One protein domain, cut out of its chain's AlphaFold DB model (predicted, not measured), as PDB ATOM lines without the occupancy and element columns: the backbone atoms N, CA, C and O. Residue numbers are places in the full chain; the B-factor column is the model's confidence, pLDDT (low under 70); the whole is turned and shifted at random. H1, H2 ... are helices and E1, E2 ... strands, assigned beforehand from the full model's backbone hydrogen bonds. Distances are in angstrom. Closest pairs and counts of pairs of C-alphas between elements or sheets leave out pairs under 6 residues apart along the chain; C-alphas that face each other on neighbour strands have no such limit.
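AT A GLANCE: This is residues 32 to 90 of the 251 residues of an uncharacterized protein of Chondrocystis sp. NIES-4102 (UniProt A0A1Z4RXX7). Little regular structure is present: a small sheet of three strands is grazed by one short helix, H1, and long loops make up much of the rest. One loop, residues 42 to 54, lies away from H1; another, residues 58 to 79, leads from E3 to H1. The printed part has 59 residues, with E1, E2, E3 and H1 in chain order; the sheet, E1 E2 E3, is antiparallel and the class mixed, with 21 residues in named elements. It is compact, radius of gyration of the C-alphas 11.1 A, spanning 27 by 24 by 20 A.

IN THESE COORDINATES: E1, residues 32 to 35, begins at C-alpha 32 (50.402, 7.700, 41.228). E2 is residues 38 to 41, E3 residues 55 to 57. H1, residues 80 to 89, is 14.3 A long and ends at C-alpha 89 (46.824, 15.385, 30.247).

HOW THE PARTS SIT: E1, E2 and E3 form a meander, each strand the antiparallel neighbour of the one before. N 33 and O 40 are 2.9 A apart, N 57 and O 39 2.8 A, within hydrogen-bond range. H1 only grazes the sheet, with residues 83 to 87. In H1 every O i to N i+4 pair is within range.

THE WHOLE: The printed part has no cut. The links E2 to E3 and E3 to H1 are long. Residues 47 to 48 have pLDDT under 70.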
ATOM      1  N   LEU A  32      51.740   7.265  40.830       87.62
ATOM      2  CA  LEU A  32      50.402   7.700  41.228       87.62
ATOM      3  C   LEU A  32      49.331   7.014  40.375       87.62
ATOM      4  O   LEU A  32      49.440   6.980  39.149       87.62
ATOM      5  N   GLN A  33      48.260   6.548  41.012       85.62
ATOM      6  CA  GLN A  33      47.093   5.959  40.354       85.62
ATOM      7  C   GLN A  33      45.811   6.596  40.902       85.62
ATOM      8  O   GLN A  33      45.652   6.735  42.115       85.62
ATOM      9  N   LYS A  34      44.880   6.962  40.017       83.69
ATOM     10  CA  LYS A  34      43.535   7.412  40.390       83.69
ATOM     11  C   LYS A  34      42.584   6.213  40.355       83.69
ATOM     12  O   LYS A  34      42.553   5.481  39.372       83.69
ATOM     13  N   SER A  35      41.778   6.030  41.398       77.56
ATOM     14  CA  SER A  35      40.700   5.030  41.414       77.56
ATOM     15  C   SER A  35      39.418   5.662  41.947       77.56
ATOM     16  O   SER A  35      39.292   5.951  43.134       77.56
ATOM     17  N   GLY A  36      38.469   5.957  41.053       77.81
ATOM     18  CA  GLY A  36      37.265   6.711  41.407       77.81
ATOM     19  C   GLY A  36      37.601   8.076  42.024       77.81
ATOM     20  O   GLY A  36      38.197   8.928  41.357       77.81
ATOM     21  N   THR A  37      37.212   8.267  43.288       83.31
ATOM     22  CA  THR A  37      37.500   9.467  44.094       83.31
ATOM     23  C   THR A  37      38.828   9.388  44.859       83.31
ATOM     24  O   THR A  37      39.237  10.362  45.487       83.31
ATOM     25  N   GLU A  38      39.530   8.256  44.817       85.88
ATOM     26  CA  GLU A  38      40.754   8.007  45.581       85.88
ATOM     27  C   GLU A  38      42.021   8.276  44.753       85.88
ATOM     28  O   GLU A  38      42.066   8.049  43.539       85.88
ATOM     29  N   LEU A  39      43.080   8.721  45.436       87.25
ATOM     30  CA  LEU A  39      44.448   8.764  44.912       87.25
ATOM     31  C   LEU A  39      45.292   7.734  45.662       87.25
ATOM     32  O   LEU A  39      45.372   7.790  46.887       87.25
ATOM     33  N   ILE A  40      45.943   6.824  44.948       86.38
ATOM     34  CA  ILE A  40      46.793   5.791  45.540       86.38
ATOM     35  C   ILE A  40      48.239   5.980  45.063       86.38
ATOM     36  O   ILE A  40      48.482   6.287  43.893       86.38
ATOM     37  N   ILE A  41      49.193   5.833  45.983       88.75
ATOM     38  CA  ILE A  41      50.621   6.083  45.769       88.75
ATOM     39  C   ILE A  41      51.406   4.792  46.014       88.75
ATOM     40  O   ILE A  41      51.471   4.352  47.163       88.75
ATOM     41  N   ASP A  42      52.034   4.254  44.963       82.12
ATOM     42  CA  ASP A  42      52.888   3.051  45.002       82.12
ATOM     43  C   ASP A  42      54.174   3.342  45.793       82.12
ATOM     44  O   ASP A  42      55.182   3.811  45.254       82.12
ATOM     45  N   LEU A  43      54.135   3.142  47.110       82.88
ATOM     46  CA  LEU A  43      55.265   3.464  47.982       82.88
ATOM     47  C   LEU A  43      56.323   2.364  47.969       82.88
ATOM     48  O   LEU A  43      57.505   2.647  48.214       82.88
ATOM     49  N   ASN A  44      55.908   1.121  47.728       80.31
ATOM     50  CA  ASN A  44      56.792  -0.036  47.765       80.31
ATOM     51  C   ASN A  44      57.589  -0.203  46.447       80.31
ATOM     52  O   ASN A  44      58.634  -0.862  46.449       80.31
ATOM     53  N   ARG A  45      57.165   0.497  45.382       79.62
ATOM     54  CA  ARG A  45      57.772   0.564  44.049       79.62
ATOM     55  C   ARG A  45      57.782  -0.776  43.334       79.62
ATOM     56  O   ARG A  45      58.743  -1.071  42.615       79.62
ATOM     57  N   ASP A  46      56.787  -1.618  43.552       70.50
ATOM     58  CA  ASP A  46      56.641  -2.867  42.809       70.50
ATOM     59  C   ASP A  46      55.895  -2.665  41.477       70.50
ATOM     60  O   ASP A  46      55.955  -3.534  40.602       70.50
ATOM     61  N   GLY A  47      55.328  -1.473  41.254       68.00
ATOM     62  CA  GLY A  47      54.542  -1.125  40.075       68.00
ATOM     63  C   GLY A  47      53.086  -1.582  40.154       68.00
ATOM     64  O   GLY A  47      52.371  -1.458  39.161       68.00
ATOM     65  N   ILE A  48      52.659  -2.114  41.296       69.81
ATOM     66  CA  ILE A  48      51.306  -2.561  41.605       69.81
ATOM     67  C   ILE A  48      50.761  -1.612  42.672       69.81
ATOM     68  O   ILE A  48      51.467  -1.197  43.577       69.81
ATOM     69  N   VAL A  49      49.495  -1.231  42.537       72.19
ATOM     70  CA  VAL A  49      48.849  -0.305  43.466       72.19
ATOM     71  C   VAL A  49      47.796  -1.048  44.275       72.19
ATOM     72  O   VAL A  49      46.749  -1.424  43.746       72.19
ATOM     73  N   GLU A  50      48.052  -1.234  45.566       76.12
ATOM     74  CA  GLU A  50      47.192  -1.959  46.498       76.12
ATOM     75  C   GLU A  50      46.965  -1.157  47.790       76.12
ATOM     76  O   GLU A  50      47.911  -0.930  48.544       76.12
ATOM     77  N   PRO A  51      45.714  -0.832  48.176       76.94
ATOM     78  CA  PRO A  51      45.436  -0.087  49.414       76.94
ATOM     79  C   PRO A  51      46.005  -0.710  50.702       76.94
ATOM     80  O   PRO A  51      46.110  -0.047  51.730       76.94
ATOM     81  N   THR A  52      46.327  -2.008  50.688       75.19
ATOM     82  CA  THR A  52      46.926  -2.723  51.823       75.19
ATOM     83  C   THR A  52      48.425  -2.490  51.980       75.19
ATOM     84  O   THR A  52      48.929  -2.621  53.097       75.19
ATOM     85  N   ASN A  53      49.124  -2.177  50.889       75.19
ATOM     86  CA  ASN A  53      50.579  -2.037  50.843       75.19
ATOM     87  C   ASN A  53      51.032  -0.627  50.423       75.19
ATOM     88  O   ASN A  53      52.204  -0.296  50.608       75.19
ATOM     89  N   ASP A  54      50.096   0.202  49.960       83.50
ATOM     90  CA  ASP A  54      50.313   1.552  49.454       83.50
ATOM     91  C   ASP A  54      49.543   2.618  50.228       83.50
ATOM     92  O   ASP A  54      48.705   2.339  51.091       83.50
ATOM     93  N   LEU A  55      49.856   3.881  49.937       85.62
ATOM     94  CA  LEU A  55      49.180   5.011  50.560       85.62
ATOM     95  C   LEU A  55      47.974   5.436  49.724       85.62
ATOM     96  O   LEU A  55      48.135   6.001  48.646       85.62
ATOM     97  N   THR A  56      46.777   5.240  50.273       86.31
ATOM     98  CA  THR A  56      45.521   5.754  49.714       86.31
ATOM     99  C   THR A  56      45.114   7.061  50.390       86.31
ATOM    100  O   THR A  56      45.035   7.148  51.619       86.31
ATOM    101  N   ILE A  57      44.797   8.070  49.583       88.00
ATOM    102  CA  ILE A  57      44.134   9.303  49.999       88.00
ATOM    103  C   ILE A  57      42.678   9.216  49.541       88.00
ATOM    104  O   ILE A  57      42.375   9.297  48.349       88.00
ATOM    105  N   PHE A  58      41.785   9.020  50.508       86.12
ATOM    106  CA  PHE A  58      40.344   8.943  50.279       86.12
ATOM    107  C   PHE A  58      39.776  10.298  49.872       86.12
ATOM    108  O   PHE A  58      40.185  11.315  50.427       86.12
ATOM    109  N   ASP A  59      38.809  10.294  48.952       85.69
ATOM    110  CA  ASP A  59      38.098  11.489  48.476       85.69
ATOM    111  C   ASP A  59      39.024  12.614  47.979       85.69
ATOM    112  O   ASP A  59      38.683  13.794  48.081       85.69
ATOM    113  N   PHE A  60      40.207  12.269  47.461       91.19
ATOM    114  CA  PHE A  60      41.116  13.234  46.842       91.19
ATOM    115  C   PHE A  60      40.456  13.919  45.640       91.19
ATOM    116  O   PHE A  60      40.637  15.118  45.437       91.19
ATOM    117  N   PHE A  61      39.660  13.162  44.880       87.06
ATOM    118  CA  PHE A  61      38.829  13.675  43.801       87.06
ATOM    119  C   PHE A  61      37.348  13.686  44.198       87.06
ATOM    120  O   PHE A  61      36.907  12.846  44.982       87.06
ATOM    121  N   ASP A  62      36.559  14.603  43.646       86.88
ATOM    122  CA  ASP A  62      35.098  14.556  43.728       86.88
ATOM    123  C   ASP A  62      34.485  13.646  42.642       86.88
ATOM    124  O   ASP A  62      35.182  13.061  41.807       86.88
ATOM    125  N   GLU A  63      33.154  13.515  42.638       79.94
ATOM    126  CA  GLU A  63      32.417  12.728  41.634       79.94
ATOM    127  C   GLU A  63      32.575  13.267  40.197       79.94
ATOM    128  O   GLU A  63      32.244  12.572  39.236       79.94
ATOM    129  N   GLN A  64      33.045  14.506  40.030       81.75
ATOM    130  CA  GLN A  64      33.304  15.145  38.740       81.75
ATOM    131  C   GLN A  64      34.779  15.023  38.320       81.75
ATOM    132  O   GLN A  64      35.116  15.340  37.180       81.75
ATOM    133  N   GLY A  65      35.639  14.501  39.198       76.38
ATOM    134  CA  GLY A  65      37.067  14.331  38.973       76.38
ATOM    135  C   GLY A  65      37.921  15.555  39.306       76.38
ATOM    136  O   GLY A  65      39.122  15.500  39.039       76.38
ATOM    137  N   GLU A  66      37.329  16.596  39.893       87.62
ATOM    138  CA  GLU A  66      38.004  17.782  40.435       87.62
ATOM    139  C   GLU A  66      38.458  17.521  41.883       87.62
ATOM    140  O   GLU A  66      38.351  16.396  42.367       87.62
ATOM    141  N   LEU A  67      38.976  18.530  42.594       89.38
ATOM    142  CA  LEU A  67      39.400  18.373  43.993       89.38
ATOM    143  C   LEU A  67      38.227  18.014  44.916       89.38
ATOM    144  O   LEU A  67      37.223  18.724  44.984       89.38
ATOM    145  N   GLY A  68      38.391  16.915  45.649       90.00
ATOM    146  CA  GLY A  68      37.443  16.434  46.647       90.00
ATOM    147  C   GLY A  68      37.786  16.868  48.075       90.00
ATOM    148  O   GLY A  68      38.714  17.631  48.335       90.00
ATOM    149  N   ASN A  69      37.027  16.355  49.047       89.38
ATOM    150  CA  ASN A  69      37.193  16.710  50.466       89.38
ATOM    151  C   ASN A  69      38.502  16.193  51.090       89.38
ATOM    152  O   ASN A  69      38.890  16.652  52.165       89.38
ATOM    153  N   GLY A  70      39.137  15.211  50.457       86.62
ATOM    154  CA  GLY A  70      40.423  14.645  50.844       86.62
ATOM    155  C   GLY A  70      41.621  15.328  50.192       86.62
ATOM    156  O   GLY A  70      42.726  14.792  50.277       86.62
ATOM    157  N   GLU A  71      41.423  16.471  49.525       88.62
ATOM    158  CA  GLU A  71      42.510  17.216  48.893       88.62
ATOM    159  C   GLU A  71      43.656  17.511  49.875       88.62
ATOM    160  O   GLU A  71      43.463  17.845  51.049       88.62
ATOM    161  N   ILE A  72      44.884  17.412  49.369       84.75
ATOM    162  CA  ILE A  72      46.089  17.831  50.085       84.75
ATOM    163  C   ILE A  72      46.697  18.980  49.295       84.75
ATOM    164  O   ILE A  72      47.118  18.776  48.163       84.75
ATOM    165  N   GLU A  73      46.794  20.177  49.881       83.88
ATOM    166  CA  GLU A  73      47.288  21.385  49.188       83.88
ATOM    167  C   GLU A  73      48.605  21.132  48.420       83.88
ATOM    168  O   GLU A  73      48.747  21.514  47.256       83.88
ATOM    169  N   GLY A  74      49.531  20.389  49.034       78.50
ATOM    170  CA  GLY A  74      50.684  19.816  48.350       78.50
ATOM    171  C   GLY A  74      51.519  18.885  49.229       78.50
ATOM    172  O   GLY A  74      51.435  18.910  50.459       78.50
ATOM    173  N   ILE A  75      52.362  18.078  48.585       75.94
ATOM    174  CA  ILE A  75      53.383  17.236  49.212       75.94
ATOM    175  C   ILE A  75      54.745  17.668  48.661       75.94
ATOM    176  O   ILE A  75      55.101  17.359  47.526       75.94
ATOM    177  N   ASN A  76      55.525  18.385  49.474       79.56
ATOM    178  CA  ASN A  76      56.812  18.975  49.085       79.56
ATOM    179  C   ASN A  76      56.716  19.832  47.808       79.56
ATOM    180  O   ASN A  76      56.270  20.974  47.861       79.56
ATOM    181  N   ASN A  77      57.192  19.300  46.684       75.31
ATOM    182  CA  ASN A  77      57.279  19.952  45.382       75.31
ATOM    183  C   ASN A  77      56.134  19.571  44.433       75.31
ATOM    184  O   ASN A  77      56.185  19.962  43.271       75.31
ATOM    185  N   VAL A  78      55.151  18.802  44.905       81.38
ATOM    186  CA  VAL A  78      53.983  18.385  44.128       81.38
ATOM    187  C   VAL A  78      52.746  19.063  44.708       81.38
ATOM    188  O   VAL A  78      52.395  18.814  45.863       81.38
ATOM    189  N   LEU A  79      52.101  19.936  43.933       89.00
ATOM    190  CA  LEU A  79      50.831  20.557  44.313       89.00
ATOM    191  C   LEU A  79      49.654  19.704  43.831       89.00
ATOM    192  O   LEU A  79      49.754  19.013  42.817       89.00
ATOM    193  N   SER A  80      48.507  19.811  44.508       89.19
ATOM    194  CA  SER A  80      47.264  19.167  44.055       89.19
ATOM    195  C   SER A  80      46.886  19.541  42.614       89.19
ATOM    196  O   SER A  80      46.434  18.686  41.855       89.19
ATOM    197  N   SER A  81      47.141  20.789  42.200       89.94
ATOM    198  CA  SER A  81      46.917  21.235  40.819       89.94
ATOM    199  C   SER A  81      47.775  20.484  39.803       89.94
ATOM    200  O   SER A  81      47.287  20.154  38.730       89.94
ATOM    201  N   ASP A  82      49.029  20.174  40.145       90.62
ATOM    202  CA  ASP A  82      49.933  19.468  39.233       90.62
ATOM    203  C   ASP A  82      49.510  18.000  39.063       90.62
ATOM    204  O   ASP A  82      49.659  17.430  37.984       90.62
ATOM    205  N   ILE A  83      48.950  17.390  40.116       87.12
ATOM    206  CA  ILE A  83      48.377  16.036  40.073       87.12
ATOM    207  C   ILE A  83      47.133  16.016  39.178       87.12
ATOM    208  O   ILE A  83      46.990  15.119  38.347       87.12
ATOM    209  N   ILE A  84      46.253  17.013  39.306       87.44
ATOM    210  CA  ILE A  84      45.084  17.149  38.427       87.44
ATOM    211  C   ILE A  84      45.521  17.324  36.978       87.44
ATOM    212  O   ILE A  84      45.071  16.570  36.116       87.44
ATOM    213  N   ASP A  85      46.428  18.263  36.710       89.19
ATOM    214  CA  ASP A  85      46.937  18.510  35.363       89.19
ATOM    215  C   ASP A  85      47.614  17.259  34.787       89.19
ATOM    216  O   ASP A  85      47.467  16.970  33.597       89.19
ATOM    217  N   PHE A  86      48.326  16.481  35.608       87.69
ATOM    218  CA  PHE A  86      48.907  15.211  35.187       87.69
ATOM    219  C   PHE A  86      47.833  14.238  34.690       87.69
ATOM    220  O   PHE A  86      47.943  13.785  33.554       87.69
ATOM    221  N   PHE A  87      46.784  13.961  35.472       85.38
ATOM    222  CA  PHE A  87      45.723  13.030  35.063       85.38
ATOM    223  C   PHE A  87      44.824  13.583  33.947       85.38
ATOM    224  O   PHE A  87      44.331  12.814  33.126       85.38
ATOM    225  N   ALA A  88      44.642  14.904  33.863       83.81
ATOM    226  CA  ALA A  88      43.907  15.541  32.772       83.81
ATOM    227  C   ALA A  88      44.649  15.430  31.428       83.81
ATOM    228  O   ALA A  88      44.018  15.294  30.381       83.81
ATOM    229  N   ASN A  89      45.986  15.481  31.448       84.69
ATOM    230  CA  ASN A  89      46.824  15.385  30.247       84.69
ATOM    231  C   ASN A  89      47.334  13.962  29.959       84.69
ATOM    232  O   ASN A  89      47.845  13.709  28.869       84.69
ATOM    233  N   ASN A  90      47.217  13.052  30.924       74.88
ATOM    234  CA  ASN A  90      47.571  11.641  30.815       74.88
ATOM    235  C   ASN A  90      46.368  10.832  31.324       74.88
ATOM    236  O   ASN A  90      46.394  10.369  32.470       74.88
TER     237      ASN A  90